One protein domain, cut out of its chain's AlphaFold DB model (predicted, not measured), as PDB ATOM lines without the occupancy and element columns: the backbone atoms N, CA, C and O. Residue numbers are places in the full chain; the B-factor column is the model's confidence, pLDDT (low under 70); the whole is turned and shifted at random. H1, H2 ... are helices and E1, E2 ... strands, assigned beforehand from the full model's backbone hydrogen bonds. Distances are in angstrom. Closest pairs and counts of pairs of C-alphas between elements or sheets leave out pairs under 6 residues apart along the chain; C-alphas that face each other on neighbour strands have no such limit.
ATOM      1  N   ALA A 352     285.273 221.028 362.848       85.88
ATOM      2  CA  ALA A 352     284.686 222.349 363.054       85.88
ATOM      3  C   ALA A 352     285.621 223.526 362.712       85.88
ATOM      4  O   ALA A 352     285.139 224.650 362.614       85.88
ATOM      5  N   THR A 353     286.923 223.323 362.466       86.44
ATOM      6  CA  THR A 353     287.780 224.412 361.947       86.44
ATOM      7  C   THR A 353     287.624 224.599 360.436       86.44
ATOM      8  O   THR A 353     287.829 225.703 359.928       86.44
ATOM      9  N   LYS A 354     287.173 223.572 359.704       89.19
ATOM     10  CA  LYS A 354     287.067 223.577 358.238       89.19
ATOM     11  C   LYS A 354     285.675 223.973 357.733       89.19
ATOM     12  O   LYS A 354     284.657 223.562 358.278       89.19
ATOM     13  N   TRP A 355     285.648 224.725 356.633       90.75
ATOM     14  CA  TRP A 355     284.456 224.935 355.808       90.75
ATOM     15  C   TRP A 355     284.423 223.907 354.670       90.75
ATOM     16  O   TRP A 355     285.385 223.778 353.909       90.75
ATOM     17  N   TYR A 356     283.328 223.156 354.554       91.38
ATOM     18  CA  TYR A 356     283.120 222.151 353.508       91.38
ATOM     19  C   TYR A 356     282.188 222.704 352.424       91.38
ATOM     20  O   TYR A 356     281.087 223.153 352.726       91.38
ATOM     21  N   ALA A 357     282.603 222.655 351.155       89.88
ATOM     22  CA  ALA A 357     281.744 223.056 350.042       89.88
ATOM     23  C   ALA A 357     280.585 222.062 349.862       89.88
ATOM     24  O   ALA A 357     280.818 220.864 349.699       89.88
ATOM     25  N   PHE A 358     279.350 222.565 349.895       91.12
ATOM     26  CA  PHE A 358     278.140 221.741 349.868       91.12
ATOM     27  C   PHE A 358     277.394 221.825 348.532       91.12
ATOM     28  O   PHE A 358     277.126 220.794 347.911       91.12
ATOM     29  N   ALA A 359     277.083 223.045 348.088       89.81
ATOM     30  CA  ALA A 359     276.318 223.325 346.875       89.81
ATOM     31  C   ALA A 359     276.717 224.680 346.264       89.81
ATOM     32  O   ALA A 359     277.429 225.472 346.881       89.81
ATOM     33  N   THR A 360     276.234 224.955 345.053       89.75
ATOM     34  CA  THR A 360     276.212 226.304 344.463       89.75
ATOM     35  C   THR A 360     274.754 226.679 344.212       89.75
ATOM     36  O   THR A 360     273.996 225.835 343.737       89.75
ATOM     37  N   ILE A 361     274.365 227.904 344.561       89.50
ATOM     38  CA  ILE A 361     273.041 228.474 344.284       89.50
ATOM     39  C   ILE A 361     273.174 229.607 343.266       89.50
ATOM     40  O   ILE A 361     274.160 230.348 343.285       89.50
ATOM     41  N   GLU A 362     272.183 229.739 342.391       88.81
ATOM     42  CA  GLU A 362     272.095 230.828 341.421       88.81
ATOM     43  C   GLU A 362     271.111 231.888 341.931       88.81
ATOM     44  O   GLU A 362     269.958 231.588 342.244       88.81
ATOM     45  N   ILE A 363     271.568 233.136 342.020       87.19
ATOM     46  CA  ILE A 363     270.741 234.299 342.338       87.19
ATOM     47  C   ILE A 363     270.406 235.046 341.050       87.19
ATOM     48  O   ILE A 363     271.292 235.450 340.298       87.19
ATOM     49  N   SER A 364     269.111 235.281 340.849       84.56
ATOM     50  CA  SER A 364     268.546 236.192 339.854       84.56
ATOM     51  C   SER A 364     267.297 236.863 340.438       84.56
ATOM     52  O   SER A 364     266.731 236.380 341.421       84.56
ATOM     53  N   ASP A 365     266.824 237.944 339.818       78.19
ATOM     54  CA  ASP A 365     265.637 238.686 340.281       78.19
ATOM     55  C   ASP A 365     264.348 237.837 340.325       78.19
ATOM     56  O   ASP A 365     263.414 238.135 341.066       78.19
ATOM     57  N   THR A 366     264.304 236.725 339.579       76.81
ATOM     58  CA  THR A 366     263.152 235.806 339.565       76.81
ATOM     59  C   THR A 366     262.929 235.081 340.900       76.81
ATOM     60  O   THR A 366     261.818 234.618 341.168       76.81
ATOM     61  N   VAL A 367     263.944 235.013 341.773       79.56
ATOM     62  CA  VAL A 367     263.924 234.256 343.037       79.56
ATOM     63  C   VAL A 367     263.241 235.061 344.158       79.56
ATOM     64  O   VAL A 367     263.839 235.426 345.172       79.56
ATOM     65  N   THR A 368     261.961 235.369 343.954       74.38
ATOM     66  CA  THR A 368     261.116 236.147 344.883       74.38
ATOM     67  C   THR A 368     260.434 235.285 345.951       74.38
ATOM     68  O   THR A 368     260.221 235.743 347.075       74.38
ATOM     69  N   SER A 369     260.119 234.027 345.632       83.06
ATOM     70  CA  SER A 369     259.588 233.039 346.577       83.06
ATOM     71  C   SER A 369     260.706 232.317 347.333       83.06
ATOM     72  O   SER A 369     261.778 232.073 346.778       83.06
ATOM     73  N   TRP A 370     260.425 231.905 348.572       86.25
ATOM     74  CA  TRP A 370     261.347 231.126 349.404       86.25
ATOM     75  C   TRP A 370     261.753 229.800 348.744       86.25
ATOM     76  O   TRP A 370     260.919 228.918 348.544       86.25
ATOM     77  N   GLN A 371     263.044 229.641 348.465       87.62
ATOM     78  CA  GLN A 371     263.654 228.405 347.976       87.62
ATOM     79  C   GLN A 371     264.253 227.617 349.143       87.62
ATOM     80  O   GLN A 371     264.976 228.184 349.961       87.62
ATOM     81  N   ARG A 372     263.979 226.309 349.220       89.75
ATOM     82  CA  ARG A 372     264.467 225.416 350.285       89.75
ATOM     83  C   ARG A 372     265.803 224.778 349.900       89.75
ATOM     84  O   ARG A 372     265.896 224.145 348.852       89.75
ATOM     85  N   VAL A 373     266.794 224.837 350.788       88.19
ATOM     86  CA  VAL A 373     268.042 224.061 350.688       88.19
ATOM     87  C   VAL A 373     268.119 223.091 351.861       88.19
ATOM     88  O   VAL A 373     268.043 223.497 353.017       88.19
ATOM     89  N   VAL A 374     268.271 221.803 351.558       88.25
ATOM     90  CA  VAL A 374     268.297 220.711 352.541       88.25
ATOM     91  C   VAL A 374     269.721 220.197 352.715       88.25
ATOM     92  O   VAL A 374     270.360 219.825 351.732       88.25
ATOM     93  N   ILE A 375     270.205 220.125 353.956       89.88
ATOM     94  CA  ILE A 375     271.527 219.588 354.301       89.88
ATOM     95  C   ILE A 375     271.333 218.408 355.258       89.88
ATOM     96  O   ILE A 375     271.043 218.585 356.441       89.88
ATOM     97  N   ASN A 376     271.535 217.192 354.747       88.94
ATOM     98  CA  ASN A 376     271.552 215.972 355.551       88.94
ATOM     99  C   ASN A 376     273.011 215.535 355.810       88.94
ATOM    100  O   ASN A 376     273.662 215.046 354.878       88.94
ATOM    101  N   PRO A 377     273.558 215.704 357.030       89.06
ATOM    102  CA  PRO A 377     274.957 215.373 357.319       89.06
ATOM    103  C   PRO A 377     275.234 213.861 357.353       89.06
ATOM    104  O   PRO A 377     276.389 213.453 357.228       89.06
ATOM    105  N   TYR A 378     274.202 213.022 357.493       86.00
ATOM    106  CA  TYR A 378     274.336 211.567 357.570       86.00
ATOM    107  C   TYR A 378     274.337 210.896 356.185       86.00
ATOM    108  O   TYR A 378     275.170 210.020 355.915       86.00
ATOM    109  N   THR A 379     273.432 211.305 355.287       79.62
ATOM    110  CA  THR A 379     273.237 210.658 353.975       79.62
ATOM    111  C   THR A 379     273.959 211.347 352.817       79.62
ATOM    112  O   THR A 379     274.398 210.654 351.899       79.62
ATOM    113  N   ASN A 380     274.137 212.673 352.821       82.12
ATOM    114  CA  ASN A 380     274.514 213.401 351.603       82.12
ATOM    115  C   ASN A 380     275.931 213.052 351.092       82.12
ATOM    116  O   ASN A 380     276.927 213.227 351.797       82.12
ATOM    117  N   ALA A 381     276.025 212.611 349.833       77.81
ATOM    118  CA  ALA A 381     277.268 212.162 349.204       77.81
ATOM    119  C   ALA A 381     278.387 213.224 349.196       77.81
ATOM    120  O   ALA A 381     279.549 212.879 349.426       77.81
ATOM    121  N   ASN A 382     278.057 214.513 349.032       81.75
ATOM    122  CA  ASN A 382     279.040 215.606 349.034       81.75
ATOM    123  C   ASN A 382     279.755 215.737 350.393       81.75
ATOM    124  O   ASN A 382     280.894 216.201 350.445       81.75
ATOM    125  N   LEU A 383     279.111 215.282 351.475       84.88
ATOM    126  CA  LEU A 383     279.617 215.285 352.853       84.88
ATOM    127  C   LEU A 383     280.216 213.925 353.282       84.88
ATOM    128  O   LEU A 383     280.723 213.802 354.400       84.88
ATOM    129  N   GLN A 384     280.213 212.919 352.395       83.50
ATOM    130  CA  GLN A 384     280.787 211.576 352.588       83.50
ATOM    131  C   GLN A 384     282.091 211.347 351.787       83.50
ATOM    132  O   GLN A 384     282.373 210.232 351.342       83.50
ATOM    133  N   GLN A 385     282.911 212.384 351.587       81.50
ATOM    134  CA  GLN A 385     284.186 212.285 350.850       81.50
ATOM    135  C   GLN A 385     285.235 211.412 351.567       81.50
ATOM    136  O   GLN A 385     285.116 211.100 352.750       81.50
ATOM    137  N   LEU A 386     286.250 210.920 350.851       80.44
ATOM    138  CA  LEU A 386     287.344 210.135 351.449       80.44
ATOM    139  C   LEU A 386     288.211 211.004 352.382       80.44
ATOM    140  O   LEU A 386     288.315 212.212 352.189       80.44
ATOM    141  N   GLY A 387     288.830 210.385 353.391       85.75
ATOM    142  CA  GLY A 387     289.505 211.114 354.472       85.75
ATOM    143  C   GLY A 387     288.522 211.770 355.452       85.75
ATOM    144  O   GLY A 387     287.358 211.360 355.540       85.75
ATOM    145  N   GLU A 388     288.995 212.774 356.198       85.94
ATOM    146  CA  GLU A 388     288.218 213.416 357.266       85.94
ATOM    147  C   GLU A 388     287.114 214.326 356.695       85.94
ATOM    148  O   GLU A 388     287.342 215.420 356.165       85.94
ATOM    149  N   SER A 389     285.886 213.824 356.776       88.06
ATOM    150  CA  SER A 389     284.680 214.371 356.159       88.06
ATOM    151  C   SER A 389     283.583 214.560 357.203       88.06
ATOM    152  O   SER A 389     283.488 213.791 358.158       88.06
ATOM    153  N   LEU A 390     282.748 215.587 357.006       88.94
ATOM    154  CA  LEU A 390     281.773 216.062 357.994       88.94
ATOM    155  C   LEU A 390     280.885 214.936 358.550       88.94
ATOM    156  O   LEU A 390     280.704 214.844 359.758       88.94
ATOM    157  N   SER A 391     280.420 214.028 357.688       88.69
ATOM    158  CA  SER A 391     279.559 212.890 358.052       88.69
ATOM    159  C   SER A 391     280.164 211.866 359.028       88.69
ATOM    160  O   SER A 391     279.437 211.006 359.526       88.69
ATOM    161  N   LEU A 392     281.471 211.907 359.322       88.38
ATOM    162  CA  LEU A 392     282.121 210.895 360.162       88.38
ATOM    163  C   LEU A 392     281.650 210.921 361.619       88.38
ATOM    164  O   LEU A 392     281.434 209.848 362.173       88.38
ATOM    165  N   ALA A 393     281.435 212.096 362.223       89.06
ATOM    166  CA  ALA A 393     280.923 212.195 363.598       89.06
ATOM    167  C   ALA A 393     279.515 211.575 363.716       89.06
ATOM    168  O   ALA A 393     279.265 210.721 364.567       89.06
ATOM    169  N   TRP A 394     278.644 211.876 362.748       89.94
ATOM    170  CA  TRP A 394     277.313 211.276 362.591       89.94
ATOM    171  C   TRP A 394     277.321 209.765 362.305       89.94
ATOM    172  O   TRP A 394     276.303 209.100 362.477       89.94
ATOM    173  N   LYS A 395     278.454 209.196 361.881       87.50
ATOM    174  CA  LYS A 395     278.633 207.747 361.673       87.50
ATOM    175  C   LYS A 395     279.458 207.074 362.770       87.50
ATOM    176  O   LYS A 395     279.671 205.864 362.695       87.50
ATOM    177  N   ARG A 396     279.889 207.824 363.786       89.38
ATOM    178  CA  ARG A 396     280.610 207.343 364.974       89.38
ATOM    179  C   ARG A 396     279.771 207.397 366.251       89.38
ATOM    180  O   ARG A 396     280.201 206.817 367.229       89.38
ATOM    181  N   ASN A 397     278.584 208.005 366.239       90.25
ATOM    182  CA  ASN A 397     277.745 208.193 367.428       90.25
ATOM    183  C   ASN A 397     276.276 207.817 367.153       90.25
ATOM    184  O   ASN A 397     275.854 207.758 365.990       90.25
ATOM    185  N   VAL A 398     275.500 207.542 368.206       86.06
ATOM    186  CA  VAL A 398     274.053 207.248 368.102       86.06
ATOM    187  C   VAL A 398     273.239 208.538 368.069       86.06
ATOM    188  O   VAL A 398     272.357 208.695 367.220       86.06
ATOM    189  N   TRP A 399     273.554 209.461 368.976       87.94
ATOM    190  CA  TRP A 399     272.798 210.687 369.201       87.94
ATOM    191  C   TRP A 399     273.613 211.927 368.836       87.94
ATOM    192  O   TRP A 399     274.846 211.908 368.813       87.94
ATOM    193  N   THR A 400     272.917 213.021 368.540       90.94
ATOM    194  CA  THR A 400     273.509 214.336 368.297       90.94
ATOM    195  C   THR A 400     272.609 215.447 368.825       90.94
ATOM    196  O   THR A 400     271.382 215.325 368.833       90.94
ATOM    197  N   THR A 401     273.234 216.530 369.275       88.56
ATOM    198  CA  THR A 401     272.564 217.738 369.754       88.56
ATOM    199  C   THR A 401     273.244 218.996 369.214       88.56
ATOM    200  O   THR A 401     274.293 218.931 368.566       88.56
ATOM    201  N   GLY A 402     272.599 220.136 369.431       86.50
ATOM    202  CA  GLY A 402     273.077 221.463 369.062       86.50
ATOM    203  C   GLY A 402     273.605 222.258 370.258       86.50
ATOM    204  O   GLY A 402     274.051 221.698 371.260       86.50
ATOM    205  N   ALA A 403     273.471 223.577 370.153       83.88
ATOM    206  CA  ALA A 403     273.528 224.532 371.254       83.88
ATOM    207  C   ALA A 403     272.287 225.446 371.207       83.88
ATOM    208  O   ALA A 403     271.618 225.526 370.174       83.88
ATOM    209  N   MET A 404     271.987 226.126 372.316       80.25
ATOM    210  CA  MET A 404     270.797 226.972 372.485       80.25
ATOM    211  C   MET A 404     271.201 228.406 372.861       80.25
ATOM    212  O   MET A 404     270.879 228.906 373.933       80.25
ATOM    213  N   ASP A 405     271.973 229.059 371.991       76.38
ATOM    214  CA  ASP A 405     272.577 230.372 372.261       76.38
ATOM    215  C   ASP A 405     271.629 231.567 372.040       76.38
ATOM    216  O   ASP A 405     271.907 232.658 372.530       76.38
ATOM    217  N   ILE A 406     270.495 231.360 371.357       74.50
ATOM    218  CA  ILE A 406     269.451 232.380 371.120       74.50
ATOM    219  C   ILE A 406     268.031 231.908 371.495       74.50
ATOM    220  O   ILE A 406     267.050 232.349 370.904       74.50
ATOM    221  N   GLY A 407     267.921 230.986 372.456       75.44
ATOM    222  CA  GLY A 407     266.644 230.464 372.974       75.44
ATOM    223  C   GLY A 407     266.150 229.166 372.323       75.44
ATOM    224  O   GLY A 407     265.435 228.401 372.959       75.44
ATOM    225  N   TYR A 408     266.616 228.839 371.112       82.62
ATOM    226  CA  TYR A 408     266.285 227.586 370.420       82.62
ATOM    227  C   TYR A 408     267.510 226.843 369.868       82.62
ATOM    228  O   TYR A 408     268.601 227.397 369.729       82.62
ATOM    229  N   MET A 409     267.319 225.560 369.550       84.62
ATOM    230  CA  MET A 409     268.383 224.619 369.186       84.62
ATOM    231  C   MET A 409     268.955 224.834 367.775       84.62
ATOM    232  O   MET A 409     268.244 224.691 366.780       84.62
ATOM    233  N   ARG A 410     270.270 225.068 367.671       88.00
ATOM    234  CA  ARG A 410     271.018 225.241 366.404       88.00
ATOM    235  C   ARG A 410     272.183 224.242 366.329       88.00
ATOM    236  O   ARG A 410     272.827 224.008 367.347       88.00
ATOM    237  N   SER A 411     272.464 223.620 365.174       90.25
ATOM    238  CA  SER A 411     273.438 222.498 365.077       90.25
ATOM    239  C   SER A 411     274.536 222.664 364.008       90.25
ATOM    240  O   SER A 411     275.725 222.745 364.327       90.25
ATOM    241  N   LEU A 412     274.164 222.713 362.728       92.31
ATOM    242  CA  LEU A 412     275.076 223.012 361.622       92.31
ATOM    243  C   LEU A 412     275.129 224.515 361.369       92.31
ATOM    244  O   LEU A 412     274.167 225.230 361.630       92.31
ATOM    245  N   VAL A 413     276.244 224.981 360.811       92.81
ATOM    246  CA  VAL A 413     276.422 226.379 360.410       92.81
ATOM    247  C   VAL A 413     276.709 226.430 358.921       92.81
ATOM    248  O   VAL A 413     277.558 225.690 358.417       92.81
ATOM    249  N   VAL A 414     275.990 227.302 358.225       94.25
ATOM    250  CA  VAL A 414     276.193 227.619 356.815       94.25
ATOM    251  C   VAL A 414     276.911 228.958 356.702       94.25
ATOM    252  O   VAL A 414     276.509 229.925 357.334       94.25
ATOM    253  N   GLN A 415     277.949 229.032 355.876       93.56
ATOM    254  CA  GLN A 415     278.542 230.297 355.448       93.56
ATOM    255  C   GLN A 415     278.117 230.571 354.007       93.56
ATOM    256  O   GLN A 415     278.272 229.716 353.126       93.56
ATOM    257  N   ILE A 416     277.595 231.774 353.782       92.56
ATOM    258  CA  ILE A 416     277.302 232.324 352.460       92.56
ATOM    259  C   ILE A 416     278.196 233.551 352.292       92.56
ATOM    260  O   ILE A 416     278.176 234.461 353.120       92.56
ATOM    261  N   ASN A 417     278.998 233.547 351.230       91.06
ATOM    262  CA  ASN A 417     279.829 234.672 350.813       91.06
ATOM    263  C   ASN A 417     279.447 235.035 349.376       91.06
ATOM    264  O   ASN A 417     279.435 234.144 348.519       91.06
ATOM    265  N   ILE A 418     279.101 236.298 349.123       90.19
ATOM    266  CA  ILE A 418     278.548 236.761 347.844       90.19
ATOM    267  C   ILE A 418     279.545 237.707 347.161       90.19
ATOM    268  O   ILE A 418     279.354 238.916 347.246       90.19
ATOM    269  N   PRO A 419     280.579 237.201 346.461       86.56
ATOM    270  CA  PRO A 419     281.457 238.063 345.674       86.56
ATOM    271  C   PRO A 419     280.677 238.721 344.528       86.56
ATOM    272  O   PRO A 419     279.835 238.062 343.898       86.56
ATOM    273  N   ARG A 420     280.946 239.996 344.225       86.00
ATOM    274  CA  ARG A 420     280.226 240.748 343.181       86.00
ATOM    275  C   ARG A 420     281.086 241.753 342.398       86.00
ATOM    276  O   ARG A 420     281.988 242.376 342.945       86.00
ATOM    277  N   PRO A 421     280.743 242.021 341.125       86.56
ATOM    278  CA  PRO A 421     281.186 243.229 340.438       86.56
ATOM    279  C   PRO A 421     280.334 244.460 340.843       86.56
ATOM    280  O   PRO A 421     279.173 244.294 341.232       86.56
ATOM    281  N   PRO A 422     280.835 245.704 340.675       86.25
ATOM    282  CA  PRO A 422     280.084 246.942 340.953       86.25
ATOM    283  C   PRO A 422     278.737 247.082 340.212       86.25
ATOM    284  O   PRO A 422     277.840 247.798 340.657       86.25
ATOM    285  N   GLN A 423     278.585 246.394 339.077       87.75
ATOM    286  CA  GLN A 423     277.409 246.379 338.198       87.75
ATOM    287  C   GLN A 423     276.121 245.811 338.821       87.75
ATOM    288  O   GLN A 423     275.051 245.920 338.216       87.75
ATOM    289  N   ILE A 424     276.198 245.163 339.983       88.44
ATOM    290  CA  ILE A 424     275.058 244.514 340.641       88.44
ATOM    291  C   ILE A 424     275.047 244.835 342.134       88.44
ATOM    292  O   ILE A 424     276.090 244.931 342.778       88.44
ATOM    293  N   SER A 425     273.857 245.032 342.690       89.38
ATOM    294  CA  SER A 425     273.656 245.341 344.104       89.38
ATOM    295  C   SER A 425     272.332 244.743 344.579       89.38
ATOM    296  O   SER A 425     271.381 244.613 343.804       89.38
ATOM    297  N   GLY A 426     272.258 244.335 345.840       90.56
ATOM    298  CA  GLY A 426     271.089 243.636 346.358       90.56
ATOM    299  C   GLY A 426     271.309 243.016 347.728       90.56
ATOM    300  O   GLY A 426     272.395 243.089 348.301       90.56
ATOM    301  N   VAL A 427     270.243 242.400 348.231       91.81
ATOM    302  CA  VAL A 427     270.181 241.742 349.537       91.81
ATOM    303  C   VAL A 427     269.508 240.386 349.362       91.81
ATOM    304  O   VAL A 427     268.345 240.301 348.945       91.81
ATOM    305  N   LEU A 428     270.232 239.322 349.705       92.88
ATOM    306  CA  LEU A 428     269.655 238.003 349.927       92.88
ATOM    307  C   LEU A 428     269.093 237.943 351.352       92.88
ATOM    308  O   LEU A 428     269.759 238.328 352.308       92.88
ATOM    309  N   GLU A 429     267.877 237.436 351.494       92.19
ATOM    310  CA  GLU A 429     267.244 237.161 352.780       92.19
ATOM    311  C   GLU A 429     267.248 235.650 353.006       92.19
ATOM    312  O   GLU A 429     266.766 234.885 352.162       92.19
ATOM    313  N   VAL A 430     267.815 235.215 354.130       93.06
ATOM    314  CA  VAL A 430     267.956 233.801 354.491       93.06
ATOM    315  C   VAL A 430     267.317 233.548 355.850       93.06
ATOM    316  O   VAL A 430     267.534 234.299 356.796       93.06
ATOM    317  N   LYS A 431     266.539 232.474 355.946       90.56
ATOM    318  CA  LYS A 431     265.834 232.036 357.149       90.56
ATOM    319  C   LYS A 431     266.360 230.672 357.589       90.56
ATOM    320  O   LYS A 431     266.520 229.770 356.761       90.56
ATOM    321  N   ASP A 432     266.635 230.530 358.880       89.00
ATOM    322  CA  ASP A 432     267.360 229.392 359.471       89.00
ATOM    323  C   ASP A 432     266.533 228.098 359.638       89.00
ATOM    324  O   ASP A 432     267.093 227.051 359.974       89.00
ATOM    325  N   SER A 433     265.219 228.147 359.377       86.38
ATOM    326  CA  SER A 433     264.327 226.980 359.372       86.38
ATOM    327  C   SER A 433     263.094 227.151 358.467       86.38
ATOM    328  O   SER A 433     262.906 228.173 357.806       86.38
ATOM    329  N   ALA A 434     262.219 226.137 358.444       80.31
ATOM    330  CA  ALA A 434     260.930 226.187 357.751       80.31
ATOM    331  C   ALA A 434     259.906 227.124 358.421       80.31
ATOM    332  O   ALA A 434     259.134 227.778 357.718       80.31
ATOM    333  N   ASN A 435     259.926 227.222 359.753       80.12
ATOM    334  CA  ASN A 435     258.989 228.021 360.550       80.12
ATOM    335  C   ASN A 435     259.346 229.523 360.497       80.12
ATOM    336  O   ASN A 435     260.311 229.909 359.839       80.12
ATOM    337  N   SER A 436     258.585 230.390 361.156       76.12
ATOM    338  CA  SER A 436     258.821 231.842 361.260       76.12
ATOM    339  C   SER A 436     259.954 232.195 362.241       76.12
ATOM    340  O   SER A 436     259.805 233.069 363.092       76.12
ATOM    341  N   SER A 437     261.077 231.483 362.141       80.75
ATOM    342  CA  SER A 437     262.300 231.675 362.925       80.75
ATOM    343  C   SER A 437     263.154 232.838 362.384       80.75
ATOM    344  O   SER A 437     262.657 233.660 361.609       80.75
ATOM    345  N   SER A 438     264.404 232.967 362.840       87.50
ATOM    346  CA  SER A 438     265.227 234.158 362.597       87.50
ATOM    347  C   SER A 438     265.642 234.365 361.140       87.50
ATOM    348  O   SER A 438     265.781 233.428 360.346       87.50
ATOM    349  N   ILE A 439     265.878 235.635 360.807       90.00
ATOM    350  CA  ILE A 439     266.210 236.114 359.464       90.00
ATOM    351  C   ILE A 439     267.618 236.723 359.452       90.00
ATOM    352  O   ILE A 439     268.012 237.482 360.337       90.00
ATOM    353  N   HIS A 440     268.376 236.414 358.408       92.06
ATOM    354  CA  HIS A 440     269.697 236.959 358.128       92.06
ATOM    355  C   HIS A 440     269.649 237.689 356.782       92.06
ATOM    356  O   HIS A 440     269.312 237.084 355.761       92.06
ATOM    357  N   LEU A 441     269.976 238.982 356.774       91.94
ATOM    358  CA  LEU A 441     270.176 239.751 355.549       91.94
ATOM    359  C   LEU A 441     271.644 239.642 355.126       91.94
ATOM    360  O   LEU A 441     272.548 239.737 355.956       91.94
ATOM    361  N   ILE A 442     271.875 239.426 353.834       92.00
ATOM    362  CA  ILE A 442     273.206 239.309 353.234       92.00
ATOM    363  C   ILE A 442     273.267 240.268 352.049       92.00
ATOM    364  O   ILE A 442     272.719 239.990 350.979       92.00
ATOM    365  N   GLU A 443     273.904 241.416 352.257       91.00
ATOM    366  CA  GLU A 443     274.243 242.362 351.190       91.00
ATOM    367  C   GLU A 443     275.180 241.675 350.173       91.00
ATOM    368  O   GLU A 443     276.028 240.858 350.540       91.00
ATOM    369  N   PHE A 444     275.020 241.955 348.877       91.00
ATOM    370  CA  PHE A 444     275.947 241.448 347.858       91.00
ATOM    371  C   PHE A 444     277.304 242.157 348.015       91.00
ATOM    372  O   PHE A 444     277.348 243.379 348.132       91.00
ATOM    373  N   GLY A 445     278.401 241.401 348.006       86.88
ATOM    374  CA  GLY A 445     279.720 241.811 348.514       86.88
ATOM    375  C   GLY A 445     279.966 241.375 349.967       86.88
ATOM    376  O   GLY A 445     281.078 241.500 350.476       86.88
ATOM    377  N   GLY A 446     278.933 240.868 350.648       87.88
ATOM    378  CA  GLY A 446     278.970 240.492 352.055       87.88
ATOM    379  C   GLY A 446     279.146 238.993 352.311       87.88
ATOM    380  O   GLY A 446     278.812 238.126 351.493       87.88
ATOM    381  N   LYS A 447     279.609 238.696 353.529       89.50
ATOM    382  CA  LYS A 447     279.751 237.352 354.096       89.50
ATOM    383  C   LYS A 447     278.933 237.247 355.385       89.50
ATOM    384  O   LYS A 447     279.149 238.025 356.307       89.50
ATOM    385  N   VAL A 448     278.078 236.229 355.501       90.31
ATOM    386  CA  VAL A 448     277.343 235.920 356.744       90.31
ATOM    387  C   VAL A 448     277.456 234.432 357.086       90.31
ATOM    388  O   VAL A 448     277.486 233.565 356.208       90.31
ATOM    389  N   GLU A 449     277.537 234.139 358.384       91.69
ATOM    390  CA  GLU A 449     277.527 232.789 358.953       91.69
ATOM    391  C   GLU A 449     276.205 232.573 359.712       91.69
ATOM    392  O   GLU A 449     275.772 233.424 360.487       91.69
ATOM    393  N   ILE A 450     275.523 231.463 359.419       91.56
ATOM    394  CA  ILE A 450     274.109 231.215 359.732       91.56
ATOM    395  C   ILE A 450     273.984 229.849 360.421       91.56
ATOM    396  O   ILE A 450     274.083 228.814 359.752       91.56
ATOM    397  N   PRO A 451     273.792 229.807 361.747       91.38
ATOM    398  CA  PRO A 451     273.486 228.575 362.467       91.38
ATOM    399  C   PRO A 451     272.050 228.114 362.177       91.38
ATOM    400  O   PRO A 451     271.134 228.929 362.190       91.38
ATOM    401  N   LEU A 452     271.849 226.820 361.917       91.81
ATOM    402  CA  LEU A 452     270.581 226.266 361.423       91.81
ATOM    403  C   LEU A 452     269.870 225.366 362.432       91.81
ATOM    404  O   LEU A 452     270.510 224.587 363.148       91.81
ATOM    405  N   ILE A 453     268.536 225.409 362.400       90.19
ATOM    406  CA  ILE A 453     267.660 224.538 363.191       90.19
ATOM    407  C   ILE A 453     267.487 223.183 362.471       90.19
ATOM    408  O   ILE A 453     267.138 223.153 361.282       90.19
ATOM    409  N   PRO A 454     267.681 222.038 363.153       89.06
ATOM    410  CA  PRO A 454     267.215 220.734 362.681       89.06
ATOM    411  C   PRO A 454     265.720 220.733 362.363       89.06
ATOM    412  O   PRO A 454     264.918 221.320 363.086       89.06
ATOM    413  N   GLN A 455     265.317 220.031 361.306       84.94
ATOM    414  CA  GLN A 455     263.916 220.007 360.875       84.94
ATOM    415  C   GLN A 455     262.980 219.462 361.961       84.94
ATOM    416  O   GLN A 455     261.861 219.945 362.077       84.94
ATOM    417  N   ASN A 456     263.462 218.557 362.814       81.81
ATOM    418  CA  ASN A 456     262.695 218.007 363.933       81.81
ATOM    419  C   ASN A 456     262.501 218.987 365.110       81.81
ATOM    420  O   ASN A 456     261.680 218.732 365.983       81.81
ATOM    421  N   TRP A 457     263.222 220.114 365.126       82.12
ATOM    422  CA  TRP A 457     263.176 221.139 366.180       82.12
ATOM    423  C   TRP A 457     262.633 222.492 365.708       82.12
ATOM    424  O   TRP A 457     262.615 223.454 366.467       82.12
ATOM    425  N   ASN A 458     262.132 222.583 364.475       77.56
ATOM    426  CA  ASN A 458     261.553 223.821 363.946       77.56
ATOM    427  C   ASN A 458     260.139 224.143 364.486       77.56
ATOM    428  O   ASN A 458     259.540 225.124 364.054       77.56
ATOM    429  N   GLY A 459     259.575 223.319 365.379       69.44
ATOM    430  CA  GLY A 459     258.220 223.480 365.929       69.44
ATOM    431  C   GLY A 459     257.068 223.085 364.991       69.44
ATOM    432  O   GLY A 459     255.913 223.221 365.375       69.44
ATOM    433  N   LEU A 460     257.361 222.598 363.779       67.12
ATOM    434  CA  LEU A 460     256.382 222.063 362.818       67.12
ATOM    435  C   LEU A 460     256.450 220.534 362.704       67.12
ATOM    436  O   LEU A 460     255.486 219.907 362.274       67.12
ATOM    437  N   ALA A 461     257.588 219.925 363.045       56.09
ATOM    438  CA  ALA A 461     257.743 218.477 363.035       56.09
ATOM    439  C   ALA A 461     256.951 217.841 364.181       56.09
ATOM    440  O   ALA A 461     257.263 218.029 365.357       56.09
ATOM    441  N   THR A 462     255.933 217.064 363.827       52.00
ATOM    442  CA  THR A 462     255.009 216.463 364.786       52.00
ATOM    443  C   THR A 462     255.374 215.045 365.197       52.00
ATOM    444  O   THR A 462     254.721 214.557 366.089       52.00
ATOM    445  N   SER A 463     256.351 214.355 364.596       57.16
ATOM    446  CA  SER A 463     256.215 212.892 364.459       57.16
ATOM    447  C   SER A 463     256.607 211.961 365.618       57.16
ATOM    448  O   SER A 463     256.338 210.771 365.477       57.16
ATOM    449  N   LEU A 464     257.316 212.399 366.671       64.94
ATOM    450  CA  LEU A 464     257.774 211.513 367.763       64.94
ATOM    451  C   LEU A 464     258.000 212.241 369.109       64.94
ATOM    452  O   LEU A 464     258.768 213.207 369.121       64.94
ATOM    453  N   PRO A 465     257.500 211.710 370.254       65.44
ATOM    454  CA  PRO A 465     257.673 212.255 371.611       65.44
ATOM    455  C   PRO A 465     259.048 212.855 371.922       65.44
ATOM    456  O   PRO A 465     259.145 213.963 372.448       65.44
ATOM    457  N   ARG A 466     260.132 212.164 371.550       70.88
ATOM    458  CA  ARG A 466     261.500 212.617 371.837       70.88
ATOM    459  C   ARG A 466     261.860 213.987 371.247       70.88
ATOM    460  O   ARG A 466     262.704 214.649 371.833       70.88
ATOM    461  N   TYR A 467     261.254 214.432 370.142       75.94
ATOM    462  CA  TYR A 467     261.693 215.648 369.436       75.94
ATOM    463  C   TYR A 467     261.492 216.935 370.235       75.94
ATOM    464  O   TYR A 467     262.332 217.824 370.172       75.94
ATOM    465  N   TRP A 468     260.419 217.030 371.010       71.56
ATOM    466  CA  TRP A 468     260.150 218.173 371.885       71.56
ATOM    467  C   TRP A 468     260.462 217.862 373.354       71.56
ATOM    468  O   TRP A 468     260.697 218.797 374.117       71.56
ATOM    469  N   LEU A 469     260.458 216.583 373.770       70.50
ATOM    470  CA  LEU A 469     260.779 216.175 375.149       70.50
ATOM    471  C   LEU A 469     262.269 216.216 375.456       70.50
ATOM    472  O   LEU A 469     262.618 216.536 376.587       70.50
ATOM    473  N   ASN A 470     263.129 215.861 374.502       74.69
ATOM    474  CA  ASN A 470     264.529 215.582 374.782       74.69
ATOM    475  C   ASN A 470     265.467 216.255 373.748       74.69
ATOM    476  O   ASN A 470     265.219 216.188 372.542       74.69
ATOM    477  N   PRO A 471     266.570 216.888 374.189       80.25
ATOM    478  CA  PRO A 471     267.509 217.609 373.332       80.25
ATOM    479  C   PRO A 471     268.446 216.695 372.523       80.25
ATOM    480  O   PRO A 471     269.424 217.191 371.971       80.25
ATOM    481  N   TRP A 472     268.170 215.394 372.389       83.62
ATOM    482  CA  TRP A 472     268.942 214.470 371.553       83.62
ATOM    483  C   TRP A 472     268.147 213.965 370.339       83.62
ATOM    484  O   TRP A 472     267.168 213.228 370.460       83.62
ATOM    485  N   LEU A 473     268.626 214.287 369.133       85.69
ATOM    486  CA  LEU A 473     268.172 213.653 367.890       85.69
ATOM    487  C   LEU A 473     269.035 212.435 367.567       85.69
ATOM    488  O   LEU A 473     270.222 212.387 367.896       85.69
ATOM    489  N   ARG A 474     268.473 211.460 366.845       84.94
ATOM    490  CA  ARG A 474     269.296 210.419 366.216       84.94
ATOM    491  C   ARG A 474     270.165 211.023 365.123       84.94
ATOM    492  O   ARG A 474     269.752 211.946 364.419       84.94
ATOM    493  N   THR A 475     271.374 210.499 364.955       87.06
ATOM    494  CA  THR A 475     272.341 211.045 363.991       87.06
ATOM    495  C   THR A 475     271.826 211.019 362.548       87.06
ATOM    496  O   THR A 475     272.074 211.958 361.796       87.06
ATOM    497  N   ASP A 476     271.016 210.036 362.172       80.12
ATOM    498  CA  ASP A 476     270.353 209.948 360.866       80.12
ATOM    499  C   ASP A 476     269.055 210.776 360.733       80.12
ATOM    500  O   ASP A 476     268.528 210.914 359.632       80.12
ATOM    501  N   GLU A 477     268.576 211.374 361.828       81.44
ATOM    502  CA  GLU A 477     267.405 212.270 361.892       81.44
ATOM    503  C   GLU A 477     267.808 213.764 361.959       81.44
ATOM    504  O   GLU A 477     266.962 214.651 361.977       81.44
ATOM    505  N   SER A 478     269.111 214.060 361.956       86.06
ATOM    506  CA  SER A 478     269.694 215.398 362.160       86.06
ATOM    507  C   SER A 478     269.723 216.311 360.917       86.06
ATOM    508  O   SER A 478     270.621 217.139 360.746       86.06
ATOM    509  N   GLU A 479     268.753 216.163 360.018       88.00
ATOM    510  CA  GLU A 479     268.665 216.973 358.803       88.00
ATOM    511  C   GLU A 479     268.297 218.430 359.129       88.00
ATOM    512  O   GLU A 479     267.322 218.688 359.834       88.00
ATOM    513  N   VAL A 480     269.041 219.397 358.583       89.50
ATOM    514  CA  VAL A 480     268.715 220.835 358.667       89.50
ATOM    515  C   VAL A 480     268.218 221.333 357.307       89.50
ATOM    516  O   VAL A 480     268.527 220.746 356.265       89.50
ATOM    517  N   ALA A 481     267.457 222.426 357.286       88.88
ATOM    518  CA  ALA A 481     267.121 223.108 356.038       88.88
ATOM    519  C   ALA A 481     266.975 224.615 356.241       88.88
ATOM    520  O   ALA A 481     266.219 225.044 357.109       88.88
ATOM    521  N   PHE A 482     267.644 225.391 355.389       91.81
ATOM    522  CA  PHE A 482     267.487 226.841 355.320       91.81
ATOM    523  C   PHE A 482     266.646 227.235 354.105       91.81
ATOM    524  O   PHE A 482     266.527 226.479 353.135       91.81
ATOM    525  N   TYR A 483     266.066 228.428 354.163       90.75
ATOM    526  CA  TYR A 483     265.239 228.981 353.096       90.75
ATOM    527  C   TYR A 483     265.818 230.323 352.660       90.75
ATOM    528  O   TYR A 483     266.213 231.111 353.512       90.75
ATOM    529  N   TYR A 484     265.879 230.595 351.357       92.81
ATOM    530  CA  TYR A 484     266.419 231.854 350.832       92.81
ATOM    531  C   TYR A 484     265.500 232.495 349.789       92.81
ATOM    532  O   TYR A 484     264.790 231.795 349.064       92.81
ATOM    533  N   ARG A 485     265.513 233.828 349.709       91.19
ATOM    534  CA  ARG A 485     264.888 234.622 348.635       91.19
ATOM    535  C   ARG A 485     265.640 235.935 348.425       91.19
ATOM    536  O   ARG A 485     266.384 236.383 349.292       91.19
ATOM    537  N   VAL A 486     265.430 236.580 347.284       90.69
ATOM    538  CA  VAL A 486     266.062 237.864 346.951       90.69
ATOM    539  C   VAL A 486     265.158 239.015 347.401       90.69
ATOM    540  O   VAL A 486     264.179 239.345 346.725       90.69
ATOM    541  N   ALA A 487     265.481 239.635 348.540       88.06
ATOM    542  CA  ALA A 487     264.692 240.718 349.136       88.06
ATOM    543  C   ALA A 487     264.896 242.073 348.440       88.06
ATOM    544  O   ALA A 487     263.946 242.845 348.305       88.06
ATOM    545  N   ALA A 488     266.104 242.350 347.945       88.75
ATOM    546  CA  ALA A 488     266.423 243.554 347.178       88.75
ATOM    547  C   ALA A 488     267.375 243.207 346.023       88.75
ATOM    548  O   ALA A 488     268.233 242.340 346.184       88.75
ATOM    549  N   PHE A 489     267.214 243.838 344.857       90.19
ATOM    550  CA  PHE A 489     268.007 243.528 343.661       90.19
ATOM    551  C   PHE A 489     267.931 244.663 342.638       90.19
ATOM    552  O   PHE A 489     266.836 245.035 342.234       90.19
ATOM    553  N   ASN A 490     269.081 245.163 342.190       89.94
ATOM    554  CA  ASN A 490     269.230 246.068 341.051       89.94
ATOM    555  C   ASN A 490     270.535 245.725 340.314       89.94
ATOM    556  O   ASN A 490     271.535 245.342 340.926       89.94
ATOM    557  N   ARG A 491     270.546 245.863 338.987       88.12
ATOM    558  CA  ARG A 491     271.698 245.506 338.142       88.12
ATOM    559  C   ARG A 491     271.759 246.354 336.874       88.12
ATOM    560  O   ARG A 491     270.725 246.848 336.417       88.12
ATOM    561  N   THR A 492     272.935 246.437 336.260       87.25
ATOM    562  CA  THR A 492     273.078 246.914 334.878       87.25
ATOM    563  C   THR A 492     272.681 245.840 333.855       87.25
ATOM    564  O   THR A 492     272.328 244.707 334.201       87.25
ATOM    565  N   SER A 493     272.732 246.177 332.568       80.19
ATOM    566  CA  SER A 493     272.575 245.243 331.448       80.19
ATOM    567  C   SER A 493     273.722 244.229 331.294       80.19
ATOM    568  O   SER A 493     273.542 243.233 330.599       80.19
ATOM    569  N   GLU A 494     274.889 244.468 331.905       77.81
ATOM    570  CA  GLU A 494     276.133 243.712 331.649       77.81
ATOM    571  C   GLU A 494     276.196 242.353 332.362       77.81
ATOM    572  O   GLU A 494     276.814 241.413 331.864       77.81
ATOM    573  N   ILE A 495     275.536 242.234 333.515       79.25
ATOM    574  CA  ILE A 495     275.423 241.001 334.303       79.25
ATOM    575  C   ILE A 495     273.946 240.667 334.526       79.25
ATOM    576  O   ILE A 495     273.106 241.565 334.587       79.25
ATOM    577  N   ALA A 496     273.617 239.378 334.629       74.75
ATOM    578  CA  ALA A 496     272.254 238.899 334.877       74.75
ATOM    579  C   ALA A 496     272.120 238.188 336.234       74.75
ATOM    580  O   ALA A 496     271.284 238.582 337.045       74.75
ATOM    581  N   ASN A 497     272.967 237.180 336.476       81.50
ATOM    582  CA  ASN A 497     272.863 236.249 337.602       81.50
ATOM    583  C   ASN A 497     274.195 236.158 338.372       81.50
ATOM    584  O   ASN A 497     275.262 236.392 337.799       81.50
ATOM    585  N   LEU A 498     274.143 235.761 339.647       85.50
ATOM    586  CA  LEU A 498     275.313 235.474 340.494       85.50
ATOM    587  C   LEU A 498     275.316 234.004 340.935       85.50
ATOM    588  O   LEU A 498     274.288 233.483 341.354       85.50
ATOM    589  N   ASN A 499     276.479 233.349 340.887       87.56
ATOM    590  CA  ASN A 499     276.656 231.958 341.323       87.56
ATOM    591  C   ASN A 499     277.435 231.906 342.643       87.56
ATOM    592  O   ASN A 499     278.626 232.213 342.681       87.56
ATOM    593  N   ILE A 500     276.766 231.497 343.719       90.12
ATOM    594  CA  ILE A 500     277.254 231.606 345.100       90.12
ATOM    595  C   ILE A 500     277.468 230.219 345.695       90.12
ATOM    596  O   ILE A 500     276.612 229.342 345.590       90.12
ATOM    597  N   ARG A 501     278.614 230.009 346.349       89.75
ATOM    598  CA  ARG A 501     278.944 228.732 346.995       89.75
ATOM    599  C   ARG A 501     278.432 228.705 348.429       89.75
ATOM    600  O   ARG A 501     278.786 229.557 349.235       89.75
ATOM    601  N   VAL A 502     277.648 227.679 348.740       92.50
ATOM    602  CA  VAL A 502     277.165 227.381 350.091       92.50
ATOM    603  C   VAL A 502     278.197 226.488 350.774       92.50
ATOM    604  O   VAL A 502     278.473 225.378 350.298       92.50
ATOM    605  N   LEU A 503     278.778 226.965 351.875       94.50
ATOM    606  CA  LEU A 503     279.749 226.219 352.678       94.50
ATOM    607  C   LEU A 503     279.125 225.795 354.015       94.50
ATOM    608  O   LEU A 503     278.294 226.512 354.561       94.50
ATOM    609  N   VAL A 504     279.524 224.640 354.552       93.81
ATOM    610  CA  VAL A 504     278.947 224.033 355.767       93.81
ATOM    611  C   VAL A 504     280.047 223.671 356.769       93.81
ATOM    612  O   VAL A 504     281.113 223.186 356.380       93.81
ATOM    613  N   ARG A 505     279.776 223.871 358.063       91.31
ATOM    614  CA  ARG A 505     280.658 223.547 359.197       91.31
ATOM    615  C   ARG A 505     279.834 222.970 360.366       91.31
ATOM    616  O   ARG A 505     278.750 223.482 360.650       91.31
ATOM    617  N   PRO A 506     280.315 221.935 361.081       89.81
ATOM    618  CA  PRO A 506     279.615 221.343 362.225       89.81
ATOM    619  C   PRO A 506     279.875 222.135 363.524       89.81
ATOM    620  O   PRO A 506     280.464 221.613 364.465       89.81
ATOM    621  N   GLY A 507     279.498 223.418 363.546       79.69
ATOM    622  CA  GLY A 507     279.883 224.364 364.607       79.69
ATOM    623  C   GLY A 507     279.309 224.059 365.994       79.69
ATOM    624  O   GLY A 507     280.045 224.087 366.978       79.69
ATOM    625  N   TYR A 508     278.017 223.721 366.059       86.31
ATOM    626  CA  TYR A 508     277.280 223.454 367.304       86.31
ATOM    627  C   TYR A 508     276.967 221.970 367.512       86.31
ATOM    628  O   TYR A 508     276.317 221.605 368.486       86.31
ATOM    629  N   ALA A 509     277.420 221.106 366.602       88.31
ATOM    630  CA  ALA A 509     277.134 219.680 366.636       88.31
ATOM    631  C   ALA A 509     277.923 218.974 367.755       88.31
ATOM    632  O   ALA A 509     279.130 218.722 367.636       88.31
ATOM    633  N   ASN A 510     277.198 218.638 368.818       87.94
ATOM    634  CA  ASN A 510     277.604 217.771 369.919       87.94
ATOM    635  C   ASN A 510     277.023 216.353 369.709       87.94
ATOM    636  O   ASN A 510     276.101 216.158 368.910       87.94
ATOM    637  N   PHE A 511     277.578 215.349 370.393       88.56
ATOM    638  CA  PHE A 511     277.268 213.923 370.196       88.56
ATOM    639  C   PHE A 511     277.259 213.157 371.522       88.56
ATOM    640  O   PHE A 511     277.811 213.640 372.510       88.56
ATOM    641  N   GLU A 512     276.629 211.979 371.509       83.81
ATOM    642  CA  GLU A 512     276.577 211.047 372.640       83.81
ATOM    643  C   GLU A 512     276.440 209.586 372.159       83.81
ATOM    644  O   GLU A 512     275.902 209.302 371.076       83.81
ATOM    645  N   VAL A 513     276.882 208.661 373.017       84.75
ATOM    646  CA  VAL A 513     276.953 207.205 372.832       84.75
ATOM    647  C   VAL A 513     277.830 206.824 371.634       84.75
ATOM    648  O   VAL A 513     277.328 206.592 370.523       84.75
ATOM    649  N   PRO A 514     279.150 206.693 371.857       86.81
ATOM    650  CA  PRO A 514     280.086 206.395 370.791       86.81
ATOM    651  C   PRO A 514     280.019 204.932 370.334       86.81
ATOM    652  O   PRO A 514     279.844 203.973 371.100       86.81
ATOM    653  N   LEU A 515     280.201 204.778 369.029       85.88
ATOM    654  CA  LEU A 515     280.162 203.555 368.242       85.88
ATOM    655  C   LEU A 515     281.487 203.360 367.496       85.88
ATOM    656  O   LEU A 515     282.210 204.304 367.171       85.88
ATOM    657  N   LYS A 516     281.770 202.120 367.090       85.12
ATOM    658  CA  LYS A 516     282.751 201.900 366.015       85.12
ATOM    659  C   LYS A 516     282.199 202.465 364.691       85.12
ATOM    660  O   LYS A 516     281.013 202.267 364.424       85.12
ATOM    661  N   PRO A 517     283.023 203.139 363.858       82.06
ATOM    662  CA  PRO A 517     282.538 203.861 362.680       82.06
ATOM    663  C   PRO A 517     281.667 202.996 361.753       82.06
ATOM    664  O   PRO A 517     282.120 201.959 361.260       82.06
ATOM    665  N   ARG A 518     280.430 203.435 361.490       80.31
ATOM    666  CA  ARG A 518     279.508 202.786 360.544       80.31
ATOM    667  C   ARG A 518     280.100 202.827 359.116       80.31
ATOM    668  O   ARG A 518     280.699 203.839 358.739       80.31
ATOM    669  N   PRO A 519     279.922 201.776 358.289       74.44
ATOM    670  CA  PRO A 519     280.307 201.814 356.878       74.44
ATOM    671  C   PRO A 519     279.554 202.894 356.084       74.44
ATOM    672  O   PRO A 519     278.528 203.422 356.515       74.44
ATOM    673  N   ARG A 520     280.044 203.198 354.879       70.81
ATOM    674  CA  ARG A 520     279.336 204.066 353.925       70.81
ATOM    675  C   ARG A 520     278.361 203.209 353.118       70.81
ATOM    676  O   ARG A 520     278.795 202.393 352.311       70.81
ATOM    677  N   ALA A 521     277.068 203.362 353.395       63.03
ATOM    678  CA  ALA A 521     275.988 202.678 352.691       63.03
ATOM    679  C   ALA A 521     275.750 203.300 351.305       63.03
ATOM    680  O   ALA A 521     275.864 204.518 351.152       63.03
ATOM    681  N   ALA A 522     275.462 202.459 350.307       60.97
ATOM    682  CA  ALA A 522     275.286 202.859 348.904       60.97
ATOM    683  C   ALA A 522     274.543 201.787 348.069       60.97
ATOM    684  O   ALA A 522     274.770 201.676 346.865       60.97
ATOM    685  N   GLY A 523     273.728 200.941 348.708       67.56
ATOM    686  CA  GLY A 523     273.044 199.812 348.082       67.56
ATOM    687  C   GLY A 523     271.517 199.909 348.107       67.56
ATOM    688  O   GLY A 523     270.908 200.837 348.643       67.56
ATOM    689  N   SER A 524     270.886 198.911 347.484       69.81
ATOM    690  CA  SER A 524     269.452 198.924 347.165       69.81
ATOM    691  C   SER A 524     268.514 198.955 348.380       69.81
ATOM    692  O   SER A 524     267.364 199.372 348.219       69.81
TER     693      SER A 524
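Overview. This is residues 352 to 524 of the 908 residues of the protein "Putative ORF4 protein" of Bactrocera dorsalis (UniProt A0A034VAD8). Two strongly twisted sheets of four strands lie face to face as a sandwich, E1, E9, E4, E7 in one and E2, E8, E5, E6 in the other, with their strands nearly aligned. At one end of the long axis sits a small ladder of two strands, E3 and E10, with the short helices H1 and H2 toward the same end; at the other end is the turn of residues 492 to 497 between E8 and E9. The printed part has 173 residues, with two named helices and ten named strands in the order E1 E2 H1 E3 E4 E5 E6 E7 H2 E8 E9 E10, and the sheets are antiparallel. The class is mostly strand, although the named elements hold 76 residues, under half. The whole is compact, with a radius of gyration of the C-alphas of 17.3 A, and elongated, spanning 56 by 35 by 33 A.

Arrangement. One sheet runs E2, residues 371 to 375, E8, 480 to 491, E5, 424 to 431, and E6, 439 to 443. N 373 and O 482 of E2 and E8 are 2.9 A apart, N 431 and O 483 of E5 and E8 2.8 A, and N 428 and O 442 of the hairpin E5 and E6 2.9 A, each within hydrogen-bond range. E8 bends by 57 degrees at residue 488. The other sheet runs E1, 356 to 363, E9, 498 to 505, E4, 412 to 417, and E7, 447 to 452; within range are N 363 and O 498, 2.8 A, N 413 and O 505, 2.9 A, and N 450 and O 414, 2.8 A. The two form a sandwich, two sheets face to face; the parts that face each other are 10.7 A centre to centre, and the strands of the one stand at 15 degrees to those of the other. Between the sheets, the closest C-alphas of E7 and E8 are those of Leu 452 and Val 480, 6.4 A apart. E3, 397 to 401, and E10, 510 to 514, are antiparallel neighbours, with N 401 and O 510 2.9 A apart. H1, 391 to 394, has Ala 393 as its closest C-alpha to E10, 7.7 A from that of Phe 511. H2, 466 to 469, is apart from E3 and E10. Both helices are too short for an O i to N i+4 pair.

Along the chain. E1 begins at C-alpha 356, (283.120, 222.151, 353.508). E8 is 32.2 A long, E9 22.8 A, E5 22.7 A and E1 20.6 A. E10 ends at C-alpha 514, (280.086, 206.395, 370.791).

Size, cuts and confidence. The C-alphas farthest apart, of Ser 493 and Val 513, are 56.4 A apart. The printed part has no cut. The links E2 to H1 and E7 to H2 are long. Mean pLDDT of the printed part is 84.7; residues 459 to 465 and 521 to 524 are under 70.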